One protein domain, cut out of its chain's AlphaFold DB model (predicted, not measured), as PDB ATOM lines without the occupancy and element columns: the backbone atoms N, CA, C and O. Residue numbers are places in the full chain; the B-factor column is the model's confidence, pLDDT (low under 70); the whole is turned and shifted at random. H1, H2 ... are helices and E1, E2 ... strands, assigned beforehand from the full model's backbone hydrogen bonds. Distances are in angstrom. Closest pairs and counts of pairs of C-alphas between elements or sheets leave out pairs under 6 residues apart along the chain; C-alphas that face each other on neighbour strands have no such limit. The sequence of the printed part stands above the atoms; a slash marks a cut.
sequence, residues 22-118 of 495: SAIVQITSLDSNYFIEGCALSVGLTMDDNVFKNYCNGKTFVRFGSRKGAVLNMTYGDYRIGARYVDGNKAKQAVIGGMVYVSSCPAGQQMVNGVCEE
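AT A GLANCE: This is residues 22 to 118 of the 495 residues of an uncharacterized protein of Vibrio ichthyoenteri ATCC 700023 (UniProt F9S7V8). One seven-stranded sheet, strongly twisted and curled like part of a barrel, folds back on itself so that E2 and E4 face E6, E7, E1 and E3, with E5 as the hinge; the barrel stays open, its edge strands E2 and E3 being apart. The short helix H1 packs on this sheet near E5 and E1, the small hairpin E8 and E9 sits beside E3 toward one end of the length, and the turn between E6 and E7 makes the other end. The printed part has 97 residues, with one named helix and nine named strands in the order E1 E2 E3 H1 E4 E5 E6 E7 E8 E9, and its class is mostly strand. The large sheet runs E2 E4 E5 E6 E7 E1 E3, all antiparallel. The whole is compact, with a radius of gyration of the C-alphas of 13.4 A, yet elongated, spanning 42 by 25 by 21 A.

IN THESE COORDINATES: In the large sheet, E7, residues 90 to 102, is the longest strand at 34.3 A and bends by 61 degrees at residue 97. E5, residues 67 to 77, is 24.2 A long and bends by 83 degrees at residue 70. E6, residues 80 to 87, measures 21.2 A, and E1, residues 24 to 30, measures 17.6 A from C-alpha 24 at (68.063, 91.925, 71.864). E2 is residues 34 to 37, E3 46 to 48 and E4 60 to 63. H1 is residues 49 to 55. E8, residues 110 to 112, and E9, residues 115 to 117, come last; C-alpha 117 is at (66.896, 103.972, 66.579).

HOW THE PARTS SIT: E4, E5, E6 and E7 form a meander, each strand the antiparallel neighbour of the one before. In the hairpin E6 and E7, N 83 and O 94 are 2.8 A apart, within hydrogen-bond range. E5 pairs staggered, with E4 over residues 67 to 70, where N 61 and O 69 are 2.7 A apart, and with E6 over residues 70 to 77, where N 82 and O 75 are 2.7 A apart. E2 is an edge strand beside E4, with N 37 and O 60 at 2.8 A. E1 is between E7, N 26 to O 100 at 2.9 A, and the edge strand E3, N 25 to O 47 at 2.8 A. Between the leaves, the closest C-alphas of E2 and E7 are those of Tyr 34 and Ile 96, 6.0 A apart. H1 is on the sheet; its closest C-alphas to E5 are those of Lys 53 and Met 74, 4.6 A. In H1, 2 of 3 O i to N i+4 pairs are within hydrogen-bond range. The hairpin E8 and E9 has N 112 and O 115 at 2.8 A; the closest C-alphas of E3 and E9 are those of Met 47 and Val 115, 4.2 A.

THE WHOLE: The two C-alphas farthest apart, those of Asn 89 and Gly 108, are 44.9 A apart. The printed part has no cut and no long link. The mean pLDDT of the printed part is 81.6; residues 22, 65 to 67, 77 and 108 are under 70.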
ATOM      1  N   SER A  22      70.222  86.313  67.701       51.03
ATOM      2  CA  SER A  22      70.551  87.659  68.181       51.03
ATOM      3  C   SER A  22      69.567  87.994  69.301       51.03
ATOM      4  O   SER A  22      68.397  88.297  69.060       51.03
ATOM      5  N   ALA A  23      69.993  87.833  70.552       70.62
ATOM      6  CA  ALA A  23      69.176  88.254  71.680       70.62
ATOM      7  C   ALA A  23      69.249  89.784  71.773       70.62
ATOM      8  O   ALA A  23      70.338  90.340  71.892       70.62
ATOM      9  N   ILE A  24      68.111  90.470  71.704       83.38
ATOM     10  CA  ILE A  24      68.063  91.925  71.864       83.38
ATOM     11  C   ILE A  24      67.842  92.225  73.346       83.38
ATOM     12  O   ILE A  24      67.022  91.588  74.012       83.38
ATOM     13  N   VAL A  25      68.593  93.182  73.876       85.75
ATOM     14  CA  VAL A  25      68.576  93.580  75.280       85.75
ATOM     15  C   VAL A  25      67.987  94.976  75.399       85.75
ATOM     16  O   VAL A  25      68.440  95.898  74.727       85.75
ATOM     17  N   GLN A  26      67.018  95.146  76.298       88.25
ATOM     18  CA  GLN A  26      66.470  96.446  76.676       88.25
ATOM     19  C   GLN A  26      66.828  96.786  78.126       88.25
ATOM     20  O   GLN A  26      66.620  95.981  79.039       88.25
ATOM     21  N   ILE A  27      67.338  97.996  78.356       89.38
ATOM     22  CA  ILE A  27      67.680  98.500  79.693       89.38
ATOM     23  C   ILE A  27      66.404  98.931  80.422       89.38
ATOM     24  O   ILE A  27      65.689  99.817  79.960       89.38
ATOM     25  N   THR A  28      66.132  98.350  81.591       89.50
ATOM     26  CA  THR A  28      64.914  98.639  82.375       89.50
ATOM     27  C   THR A  28      65.160  99.534  83.577       89.50
ATOM     28  O   THR A  28      64.248 100.212  84.043       89.50
ATOM     29  N   SER A  29      66.383  99.550  84.104       89.69
ATOM     30  CA  SER A  29      66.754 100.424  85.215       89.69
ATOM     31  C   SER A  29      68.253 100.686  85.232       89.69
ATOM     32  O   SER A  29      69.040  99.849  84.794       89.69
ATOM     33  N   LEU A  30      68.637 101.835  85.779       88.94
ATOM     34  CA  LEU A  30      70.020 102.211  86.055       88.94
ATOM     35  C   LEU A  30      70.105 102.704  87.502       88.94
ATOM     36  O   LEU A  30      69.233 103.440  87.965       88.94
ATOM     37  N   ASP A  31      71.131 102.273  88.228       86.50
ATOM     38  CA  ASP A  31      71.379 102.694  89.605       86.50
ATOM     39  C   ASP A  31      72.097 104.050  89.603       86.50
ATOM     40  O   ASP A  31      73.228 104.165  89.132       86.50
ATOM     41  N   SER A  32      71.460 105.071  90.179       81.75
ATOM     42  CA  SER A  32      71.962 106.450  90.228       81.75
ATOM     43  C   SER A  32      73.296 106.617  90.967       81.75
ATOM     44  O   SER A  32      73.937 107.659  90.859       81.75
ATOM     45  N   ASN A  33      73.729 105.616  91.739       83.44
ATOM     46  CA  ASN A  33      75.028 105.630  92.414       83.44
ATOM     47  C   ASN A  33      76.208 105.339  91.473       83.44
ATOM     48  O   ASN A  33      77.369 105.516  91.872       83.44
ATOM     49  N   TYR A  34      75.922 104.881  90.251       83.25
ATOM     50  CA  TYR A  34      76.898 104.508  89.239       83.25
ATOM     51  C   TYR A  34      76.599 105.226  87.923       83.25
ATOM     52  O   TYR A  34      75.473 105.229  87.439       83.25
ATOM     53  N   PHE A  35      77.624 105.807  87.310       84.75
ATOM     54  CA  PHE A  35      77.510 106.429  85.993       84.75
ATOM     55  C   PHE A  35      78.770 106.154  85.173       84.75
ATOM     56  O   PHE A  35      79.857 106.007  85.736       84.75
ATOM     57  N   ILE A  36      78.632 106.058  83.851       86.00
ATOM     58  CA  ILE A  36      79.750 105.835  82.934       86.00
ATOM     59  C   ILE A  36      79.896 107.072  82.043       86.00
ATOM     60  O   ILE A  36      79.131 107.275  81.104       86.00
ATOM     61  N   GLU A  37      80.897 107.901  82.333       82.50
ATOM     62  CA  GLU A  37      81.214 109.094  81.546       82.50
ATOM     63  C   GLU A  37      81.602 108.692  80.113       82.50
ATOM     64  O   GLU A  37      82.500 107.872  79.893       82.50
ATOM     65  N   GLY A  38      80.920 109.287  79.129       79.38
ATOM     66  CA  GLY A  38      81.137 109.010  77.707       79.38
ATOM     67  C   GLY A  38      80.462 107.735  77.190       79.38
ATOM     68  O   GLY A  38      80.818 107.288  76.097       79.38
ATOM     69  N   CYS A  39      79.526 107.159  77.954       85.56
ATOM     70  CA  CYS A  39      78.630 106.094  77.506       85.56
ATOM     71  C   CYS A  39      77.164 106.489  77.742       85.56
ATOM     72  O   CYS A  39      76.757 106.718  78.880       85.56
ATOM     73  N   ALA A  40      76.365 106.565  76.677       83.25
ATOM     74  CA  ALA A  40      74.979 107.032  76.731       83.25
ATOM     75  C   ALA A  40      73.996 105.906  77.106       83.25
ATOM     76  O   ALA A  40      73.085 105.583  76.354       83.25
ATOM     77  N   LEU A  41      74.183 105.278  78.271       85.56
ATOM     78  CA  LEU A  41      73.203 104.314  78.782       85.56
ATOM     79  C   LEU A  41      71.974 105.055  79.323       85.56
ATOM     80  O   LEU A  41      72.096 105.909  80.201       85.56
ATOM     81  N   SER A  42      70.789 104.684  78.847       87.38
ATOM     82  CA  SER A  42      69.508 105.210  79.322       87.38
ATOM     83  C   SER A  42      68.486 104.087  79.488       87.38
ATOM     84  O   SER A  42      68.589 103.023  78.877       87.38
ATOM     85  N   VAL A  43      67.492 104.305  80.353       87.69
ATOM     86  CA  VAL A  43      66.350 103.389  80.470       87.69
ATOM     87  C   VAL A  43      65.542 103.448  79.173       87.69
ATOM     88  O   VAL A  43      65.250 104.533  78.681       87.69
ATOM     89  N   GLY A  44      65.185 102.284  78.629       83.38
ATOM     90  CA  GLY A  44      64.485 102.139  77.350       83.38
ATOM     91  C   GLY A  44      65.404 101.862  76.157       83.38
ATOM     92  O   GLY A  44      64.925 101.340  75.148       83.38
ATOM     93  N   LEU A  45      66.712 102.118  76.288       85.81
ATOM     94  CA  LEU A  45      67.695 101.812  75.252       85.81
ATOM     95  C   LEU A  45      67.691 100.313  74.944       85.81
ATOM     96  O   LEU A  45      67.783  99.484  75.855       85.81
ATOM     97  N   THR A  46      67.577  99.990  73.657       87.75
ATOM     98  CA  THR A  46      67.456  98.621  73.157       87.75
ATOM     99  C   THR A  46      68.559  98.357  72.138       87.75
ATOM    100  O   THR A  46      68.762  99.168  71.239       87.75
ATOM    101  N   MET A  47      69.306  97.263  72.286       86.44
ATOM    102  CA  MET A  47      70.436  96.941  71.408       86.44
ATOM    103  C   MET A  47      70.739  95.442  71.370       86.44
ATOM    104  O   MET A  47      70.298  94.687  72.235       86.44
ATOM    105  N   ASP A  48      71.509  95.014  70.375       85.94
ATOM    106  CA  ASP A  48      72.016  93.652  70.259       85.94
ATOM    107  C   ASP A  48      72.947  93.297  71.426       85.94
ATOM    108  O   ASP A  48      73.773  94.099  71.878       85.94
ATOM    109  N   ASP A  49      72.846  92.056  71.890       81.12
ATOM    110  CA  ASP A  49      73.642  91.516  72.986       81.12
ATOM    111  C   ASP A  49      75.165  91.635  72.775       81.12
ATOM    112  O   ASP A  49      75.913  91.908  73.721       81.12
ATOM    113  N   ASN A  50      75.657  91.450  71.548       79.94
ATOM    114  CA  ASN A  50      77.089  91.539  71.253       79.94
ATOM    115  C   ASN A  50      77.580  92.987  71.228       79.94
ATOM    116  O   ASN A  50      78.713  93.259  71.639       79.94
ATOM    117  N   VAL A  51      76.724  93.914  70.792       82.75
ATOM    118  CA  VAL A  51      76.999  95.354  70.836       82.75
ATOM    119  C   VAL A  51      77.023  95.832  72.284       82.75
ATOM    120  O   VAL A  51      77.978  96.493  72.699       82.75
ATOM    121  N   PHE A  52      76.057  95.397  73.096       84.12
ATOM    122  CA  PHE A  52      75.952  95.763  74.507       84.12
ATOM    123  C   PHE A  52      77.227  95.465  75.308       84.12
ATOM    124  O   PHE A  52      77.709  96.321  76.050       84.12
ATOM    125  N   LYS A  53      77.832  94.282  75.124       81.94
ATOM    126  CA  LYS A  53      79.072  93.881  75.824       81.94
ATOM    127  C   LYS A  53      80.229  94.864  75.641       81.94
ATOM    128  O   LYS A  53      81.077  94.970  76.530       81.94
ATOM    129  N   ASN A  54      80.267  95.543  74.494       83.69
ATOM    130  CA  ASN A  54      81.364  96.415  74.087       83.69
ATOM    131  C   ASN A  54      81.017  97.908  74.121       83.69
ATOM    132  O   ASN A  54      81.920  98.738  74.026       83.69
ATOM    133  N   TYR A  55      79.741  98.246  74.306       85.06
ATOM    134  CA  TYR A  55      79.204  99.599  74.163       85.06
ATOM    135  C   TYR A  55      79.927 100.644  75.031       85.06
ATOM    136  O   TYR A  55      80.238 101.742  74.573       85.06
ATOM    137  N   CYS A  56      80.273 100.282  76.271       86.56
ATOM    138  CA  CYS A  56      80.971 101.168  77.207       86.56
ATOM    139  C   CYS A  56      82.454 100.821  77.434       86.56
ATOM    140  O   CYS A  56      83.039 101.286  78.417       86.56
ATOM    141  N   ASN A  57      83.086  99.997  76.593       87.12
ATOM    142  CA  ASN A  57      84.476  99.589  76.828       87.12
ATOM    143  C   ASN A  57      85.434 100.785  76.761       87.12
ATOM    144  O   ASN A  57      85.319 101.659  75.906       87.12
ATOM    145  N   GLY A  58      86.383 100.837  77.698       83.00
ATOM    146  CA  GLY A  58      87.356 101.924  77.812       83.00
ATOM    147  C   GLY A  58      86.786 103.242  78.347       83.00
ATOM    148  O   GLY A  58      87.530 104.211  78.479       83.00
ATOM    149  N   LYS A  59      85.490 103.304  78.677       88.62
ATOM    150  CA  LYS A  59      84.848 104.507  79.228       88.62
ATOM    151  C   LYS A  59      85.107 104.654  80.727       88.62
ATOM    152  O   LYS A  59      85.496 103.700  81.406       88.62
ATOM    153  N   THR A  60      84.895 105.860  81.255       85.94
ATOM    154  CA  THR A  60      85.209 106.165  82.657       85.94
ATOM    155  C   THR A  60      84.032 105.811  83.558       85.94
ATOM    156  O   THR A  60      82.981 106.435  83.518       85.94
ATOM    157  N   PHE A  61      84.221 104.805  84.400       86.50
ATOM    158  CA  PHE A  61      83.294 104.392  85.442       86.50
ATOM    159  C   PHE A  61      83.402 105.303  86.667       86.50
ATOM    160  O   PHE A  61      84.487 105.440  87.237       86.50
ATOM    161  N   VAL A  62      82.281 105.866  87.115       83.50
ATOM    162  CA  VAL A  62      82.186 106.723  88.301       83.50
ATOM    163  C   VAL A  62      81.269 106.082  89.338       83.50
ATOM    164  O   VAL A  62      80.117 105.758  89.054       83.50
ATOM    165  N   ARG A  63      81.770 105.931  90.569       80.62
ATOM    166  CA  ARG A  63      81.003 105.425  91.721       80.62
ATOM    167  C   ARG A  63      80.882 106.488  92.811       80.62
ATOM    168  O   ARG A  63      81.907 107.015  93.254       80.62
ATOM    169  N   PHE A  64      79.652 106.754  93.264       76.75
ATOM    170  CA  PHE A  64      79.330 107.752  94.301       76.75
ATOM    171  C   PHE A  64      80.003 109.119  94.059       76.75
ATOM    172  O   PHE A  64      80.471 109.763  94.993       76.75
ATOM    173  N   GLY A  65      80.146 109.524  92.792       68.19
ATOM    174  CA  GLY A  65      80.724 110.815  92.406       68.19
ATOM    175  C   GLY A  65      82.212 111.032  92.727       68.19
ATOM    176  O   GLY A  65      82.689 112.148  92.561       68.19
ATOM    177  N   SER A  66      82.967 110.030  93.201       67.62
ATOM    178  CA  SER A  66      84.350 110.264  93.676       67.62
ATOM    179  C   SER A  66      85.395 109.252  93.213       67.62
ATOM    180  O   SER A  66      86.577 109.584  93.176       67.62
ATOM    181  N   ARG A  67      85.014 108.018  92.862       68.12
ATOM    182  CA  ARG A  67      85.976 107.011  92.380       68.12
ATOM    183  C   ARG A  67      85.851 106.838  90.880       68.12
ATOM    184  O   ARG A  67      84.780 106.445  90.424       68.12
ATOM    185  N   LYS A  68      86.944 107.108  90.165       77.62
ATOM    186  CA  LYS A  68      87.063 106.925  88.717       77.62
ATOM    187  C   LYS A  68      87.836 105.644  88.410       77.62
ATOM    188  O   LYS A  68      88.876 105.390  89.012       77.62
ATOM    189  N   GLY A  69      87.321 104.854  87.481       80.19
ATOM    190  CA  GLY A  69      87.980 103.668  86.947       80.19
ATOM    191  C   GLY A  69      87.710 103.519  85.456       80.19
ATOM    192  O   GLY A  69      86.808 104.162  84.935       80.19
ATOM    193  N   ALA A  70      88.463 102.675  84.760       80.94
ATOM    194  CA  ALA A  70      88.172 102.351  83.361       80.94
ATOM    195  C   ALA A  70      87.279 101.107  83.286       80.94
ATOM    196  O   ALA A  70      87.568 100.106  83.949       80.94
ATOM    197  N   VAL A  71      86.207 101.160  82.491       81.69
ATOM    198  CA  VAL A  71      85.369  99.996  82.177       81.69
ATOM    199  C   VAL A  71      86.146  99.067  81.248       81.69
ATOM    200  O   VAL A  71      86.605  99.474  80.185       81.69
ATOM    201  N   LEU A  72      86.286  97.808  81.652       76.38
ATOM    202  CA  LEU A  72      86.926  96.757  80.862       76.38
ATOM    203  C   LEU A  72      85.926  96.067  79.942       76.38
ATOM    204  O   LEU A  72      86.216  95.854  78.772       76.38
ATOM    205  N   ASN A  73      84.774  95.689  80.497       82.00
ATOM    206  CA  ASN A  73      83.657  95.147  79.744       82.00
ATOM    207  C   ASN A  73      82.331  95.312  80.476       82.00
ATOM    208  O   ASN A  73      82.277  95.407  81.712       82.00
ATOM    209  N   MET A  74      81.257  95.318  79.691       83.38
ATOM    210  CA  MET A  74      79.922  95.088  80.215       83.38
ATOM    211  C   MET A  74      79.692  93.583  80.351       83.38
ATOM    212  O   MET A  74      80.068  92.772  79.509       83.38
ATOM    213  N   THR A  75      79.101  93.210  81.472       79.94
ATOM    214  CA  THR A  75      78.708  91.847  81.813       79.94
ATOM    215  C   THR A  75      77.232  91.869  82.129       79.94
ATOM    216  O   THR A  75      76.722  92.869  82.630       79.94
ATOM    217  N   TYR A  76      76.548  90.771  81.896       74.69
ATOM    218  CA  TYR A  76      75.177  90.630  82.344       74.69
ATOM    219  C   TYR A  76      74.955  89.198  82.822       74.69
ATOM    220  O   TYR A  76      75.620  88.262  82.378       74.69
ATOM    221  N   GLY A  77      74.091  89.070  83.820       69.38
ATOM    222  CA  GLY A  77      73.594  87.798  84.352       69.38
ATOM    223  C   GLY A  77      72.070  87.832  84.361       69.38
ATOM    224  O   GLY A  77      71.503  88.586  83.577       69.38
ATOM    225  N   ASP A  78      71.423  87.093  85.268       70.19
ATOM    226  CA  ASP A  78      69.961  87.038  85.463       70.19
ATOM    227  C   ASP A  78      69.305  88.437  85.544       70.19
ATOM    228  O   ASP A  78      69.069  88.973  86.630       70.19
ATOM    229  N   TYR A  79      69.017  89.043  84.387       77.69
ATOM    230  CA  TYR A  79      68.364  90.349  84.217       77.69
ATOM    231  C   TYR A  79      69.111  91.551  84.816       77.69
ATOM    232  O   TYR A  79      68.515  92.592  85.097       77.69
ATOM    233  N   ARG A  80      70.426  91.433  85.026       85.25
ATOM    234  CA  ARG A  80      71.252  92.485  85.642       85.25
ATOM    235  C   ARG A  80      72.378  92.913  84.731       85.25
ATOM    236  O   ARG A  80      73.078  92.070  84.181       85.25
ATOM    237  N   ILE A  81      72.611  94.217  84.691       87.75
ATOM    238  CA  ILE A  81      73.738  94.842  84.011       87.75
ATOM    239  C   ILE A  81      74.859  95.034  85.026       87.75
ATOM    240  O   ILE A  81      74.677  95.678  86.061       87.75
ATOM    241  N   GLY A  82      76.035  94.497  84.727       86.94
ATOM    242  CA  GLY A  82      77.249  94.682  85.502       86.94
ATOM    243  C   GLY A  82      78.358  95.334  84.685       86.94
ATOM    244  O   GLY A  82      78.590  94.966  83.540       86.94
ATOM    245  N   ALA A  83      79.107  96.247  85.289       87.56
ATOM    246  CA  ALA A  83      80.342  96.773  84.719       87.56
ATOM    247  C   ALA A  83      81.540  96.161  85.445       87.56
ATOM    248  O   ALA A  83      81.637  96.232  86.677       87.56
ATOM    249  N   ARG A  84      82.472  95.580  84.688       87.62
ATOM    250  CA  ARG A  84      83.800  95.247  85.202       87.62
ATOM    251  C   ARG A  84      84.705  96.450  84.986       87.62
ATOM    252  O   ARG A  84      84.815  96.937  83.865       87.62
ATOM    253  N   TYR A  85      85.359  96.922  86.037       87.94
ATOM    254  CA  TYR A  85      86.188  98.125  85.985       87.94
ATOM    255  C   TYR A  85      87.471  97.972  86.794       87.94
ATOM    256  O   TYR A  85      87.576  97.112  87.672       87.94
ATOM    257  N   VAL A  86      88.451  98.824  86.503       84.75
ATOM    258  CA  VAL A  86      89.715  98.905  87.243       84.75
ATOM    259  C   VAL A  86      89.700 100.123  88.162       84.75
ATOM    260  O   VAL A  86      89.510 101.240  87.696       84.75
ATOM    261  N   ASP A  87      89.905  99.907  89.461       80.75
ATOM    262  CA  ASP A  87      90.069 100.953  90.484       80.75
ATOM    263  C   ASP A  87      91.456 100.775  91.120       80.75
ATOM    264  O   ASP A  87      91.688  99.832  91.891       80.75
ATOM    265  N   GLY A  88      92.408 101.621  90.714       80.50
ATOM    266  CA  GLY A  88      93.835 101.432  90.989       80.50
ATOM    267  C   GLY A  88      94.383 100.176  90.302       80.50
ATOM    268  O   GLY A  88      94.243 100.021  89.098       80.50
ATOM    269  N   ASN A  89      94.966  99.245  91.067       79.50
ATOM    270  CA  ASN A  89      95.525  97.985  90.540       79.50
ATOM    271  C   ASN A  89      94.586  96.776  90.702       79.50
ATOM    272  O   ASN A  89      95.030  95.631  90.614       79.50
ATOM    273  N   LYS A  90      93.304  96.990  91.019       83.31
ATOM    274  CA  LYS A  90      92.348  95.900  91.266       83.31
ATOM    275  C   LYS A  90      91.189  95.966  90.281       83.31
ATOM    276  O   LYS A  90      90.498  96.980  90.204       83.31
ATOM    277  N   ALA A  91      90.938  94.851  89.597       84.12
ATOM    278  CA  ALA A  91      89.705  94.645  88.852       84.12
ATOM    279  C   ALA A  91      88.547  94.394  89.829       84.12
ATOM    280  O   ALA A  91      88.659  93.590  90.759       84.12
ATOM    281  N   LYS A  92      87.439  95.100  89.629       85.88
ATOM    282  CA  LYS A  92      86.209  95.005  90.417       85.88
ATOM    283  C   LYS A  92      85.014  94.852  89.483       85.88
ATOM    284  O   LYS A  92      85.101  95.147  88.294       85.88
ATOM    285  N   GLN A  93      83.892  94.407  90.034       86.69
ATOM    286  CA  GLN A  93      82.614  94.328  89.333       86.69
ATOM    287  C   GLN A  93      81.551  95.052  90.158       86.69
ATOM    288  O   GLN A  93      81.532  94.934  91.385       86.69
ATOM    289  N   ALA A  94      80.690  95.819  89.497       86.00
ATOM    290  CA  ALA A  94      79.525  96.451  90.105       86.00
ATOM    291  C   ALA A  94      78.293  96.174  89.250       86.00
ATOM    292  O   ALA A  94      78.386  96.188  88.027       86.00
ATOM    293  N   VAL A  95      77.155  95.940  89.898       88.00
ATOM    294  CA  VAL A  95      75.849  95.924  89.234       88.00
ATOM    295  C   VAL A  95      75.399  97.373  89.097       88.00
ATOM    296  O   VAL A  95      75.387  98.092  90.092       88.00
ATOM    297  N   ILE A  96      75.082  97.791  87.876       88.12
ATOM    298  CA  ILE A  96      74.746  99.181  87.537       88.12
ATOM    299  C   ILE A  96      73.311  99.359  87.052       88.12
ATOM    300  O   ILE A  96      72.879 100.487  86.851       88.12
ATOM    301  N   GLY A  97      72.571  98.274  86.846       89.75
ATOM    302  CA  GLY A  97      71.216  98.360  86.326       89.75
ATOM    303  C   GLY A  97      70.558  97.011  86.094       89.75
ATOM    304  O   GLY A  97      71.135  95.956  86.376       89.75
ATOM    305  N   GLY A  98      69.342  97.068  85.567       89.25
ATOM    306  CA  GLY A  98      68.543  95.922  85.149       89.25
ATOM    307  C   GLY A  98      68.308  95.919  83.641       89.25
ATOM    308  O   GLY A  98      68.313  96.971  83.000       89.25
ATOM    309  N   MET A  99      68.086  94.731  83.088       87.75
ATOM    310  CA  MET A  99      67.775  94.538  81.672       87.75
ATOM    311  C   MET A  99      66.755  93.422  81.461       87.75
ATOM    312  O   MET A  99      66.597  92.551  82.314       87.75
ATOM    313  N   VAL A 100      66.104  93.424  80.301       87.81
ATOM    314  CA  VAL A 100      65.237  92.339  79.829       87.81
ATOM    315  C   VAL A 100      65.592  91.963  78.397       87.81
ATOM    316  O   VAL A 100      66.091  92.793  77.640       87.81
ATOM    317  N   TYR A 101      65.331  90.709  78.034       82.69
ATOM    318  CA  TYR A 101      65.428  90.263  76.650       82.69
ATOM    319  C   TYR A 101      64.135  90.589  75.912       82.69
ATOM    320  O   TYR A 101      63.046  90.289  76.404       82.69
ATOM    321  N   VAL A 102      64.269  91.176  74.729       80.94
ATOM    322  CA  VAL A 102      63.162  91.487  73.824       80.94
ATOM    323  C   VAL A 102      63.383  90.791  72.483       80.94
ATOM    324  O   VAL A 102      64.508  90.463  72.112       80.94
ATOM    325  N   SER A 103      62.296  90.500  71.771       74.56
ATOM    326  CA  SER A 103      62.334  89.787  70.486       74.56
ATOM    327  C   SER A 103      62.535  90.703  69.277       74.56
ATOM    328  O   SER A 103      62.837  90.215  68.193       74.56
ATOM    329  N   SER A 104      62.330  92.011  69.438       77.88
ATOM    330  CA  SER A 104      62.425  93.019  68.378       77.88
ATOM    331  C   SER A 104      62.661  94.409  68.974       77.88
ATOM    332  O   SER A 104      62.465  94.607  70.177       77.88
ATOM    333  N   CYS A 105      63.028  95.379  68.133       78.75
ATOM    334  CA  CYS A 105      63.025  96.785  68.529       78.75
ATOM    335  C   CYS A 105      61.617  97.247  68.962       78.75
ATOM    336  O   CYS A 105      60.615  96.661  68.525       78.75
ATOM    337  N   PRO A 106      61.527  98.282  69.817       78.94
ATOM    338  CA  PRO A 106      60.266  98.935  70.152       78.94
ATOM    339  C   PRO A 106      59.512  99.421  68.905       78.94
ATOM    340  O   PRO A 106      60.111  99.696  67.864       78.94
ATOM    341  N   ALA A 107      58.186  99.538  69.006       72.69
ATOM    342  CA  ALA A 107      57.354 100.007  67.900       72.69
ATOM    343  C   ALA A 107      57.803 101.402  67.427       72.69
ATOM    344  O   ALA A 107      57.924 102.314  68.241       72.69
ATOM    345  N   GLY A 108      58.033 101.548  66.119       66.94
ATOM    346  CA  GLY A 108      58.520 102.792  65.512       66.94
ATOM    347  C   GLY A 108      60.044 102.911  65.407       66.94
ATOM    348  O   GLY A 108      60.509 103.903  64.867       66.94
ATOM    349  N   GLN A 109      60.816 101.919  65.865       77.69
ATOM    350  CA  GLN A 109      62.279 101.906  65.758       77.69
ATOM    351  C   GLN A 109      62.787 100.758  64.879       77.69
ATOM    352  O   GLN A 109      62.160  99.700  64.785       77.69
ATOM    353  N   GLN A 110      63.950 100.957  64.261       76.25
ATOM    354  CA  GLN A 110      64.660  99.954  63.470       76.25
ATOM    355  C   GLN A 110      66.067  99.725  64.025       76.25
ATOM    356  O   GLN A 110      66.649 100.597  64.666       76.25
ATOM    357  N   MET A 111      66.607  98.523  63.811       73.56
ATOM    358  CA  MET A 111      67.942  98.172  64.289       73.56
ATOM    359  C   MET A 111      68.997  98.717  63.325       73.56
ATOM    360  O   MET A 111      69.177  98.179  62.235       73.56
ATOM    361  N   VAL A 112      69.708  99.761  63.743       74.25
ATOM    362  CA  VAL A 112      70.788 100.411  62.997       74.25
ATOM    363  C   VAL A 112      72.086 100.198  63.773       74.25
ATOM    364  O   VAL A 112      72.167 100.499  64.959       74.25
ATOM    365  N   ASN A 113      73.100  99.592  63.145       72.88
ATOM    366  CA  ASN A 113      74.381  99.257  63.797       72.88
ATOM    367  C   ASN A 113      74.242  98.486  65.133       72.88
ATOM    368  O   ASN A 113      75.075  98.600  66.032       72.88
ATOM    369  N   GLY A 114      73.179  97.684  65.261       73.00
ATOM    370  CA  GLY A 114      72.870  96.896  66.454       73.00
ATOM    371  C   GLY A 114      72.267  97.689  67.616       73.00
ATOM    372  O   GLY A 114      72.162  97.140  68.707       73.00
ATOM    373  N   VAL A 115      71.841  98.936  67.407       80.44
ATOM    374  CA  VAL A 115      71.054  99.740  68.356       80.44
ATOM    375  C   VAL A 115      69.695 100.045  67.726       80.44
ATOM    376  O   VAL A 115      69.597 100.238  66.519       80.44
ATOM    377  N   CYS A 116      68.621 100.032  68.511       79.19
ATOM    378  CA  CYS A 116      67.305 100.439  68.024       79.19
ATOM    379  C   CYS A 116      67.209 101.967  68.005       79.19
ATOM    380  O   CYS A 116      67.304 102.605  69.056       79.19
ATOM    381  N   GLU A 117      67.002 102.532  66.821       77.56
ATOM    382  CA  GLU A 117      66.896 103.972  66.579       77.56
ATOM    383  C   GLU A 117      65.602 104.287  65.816       77.56
ATOM    384  O   GLU A 117      65.041 103.429  65.128       77.56
ATOM    385  N   GLU A 118      65.082 105.505  65.970       75.56
ATOM    386  CA  GLU A 118      63.940 105.966  65.174       75.56
ATOM    387  C   GLU A 118      64.394 106.213  63.725       75.56
ATOM    388  O   GLU A 118      65.447 106.821  63.517       75.56
TER     389      GLU A 118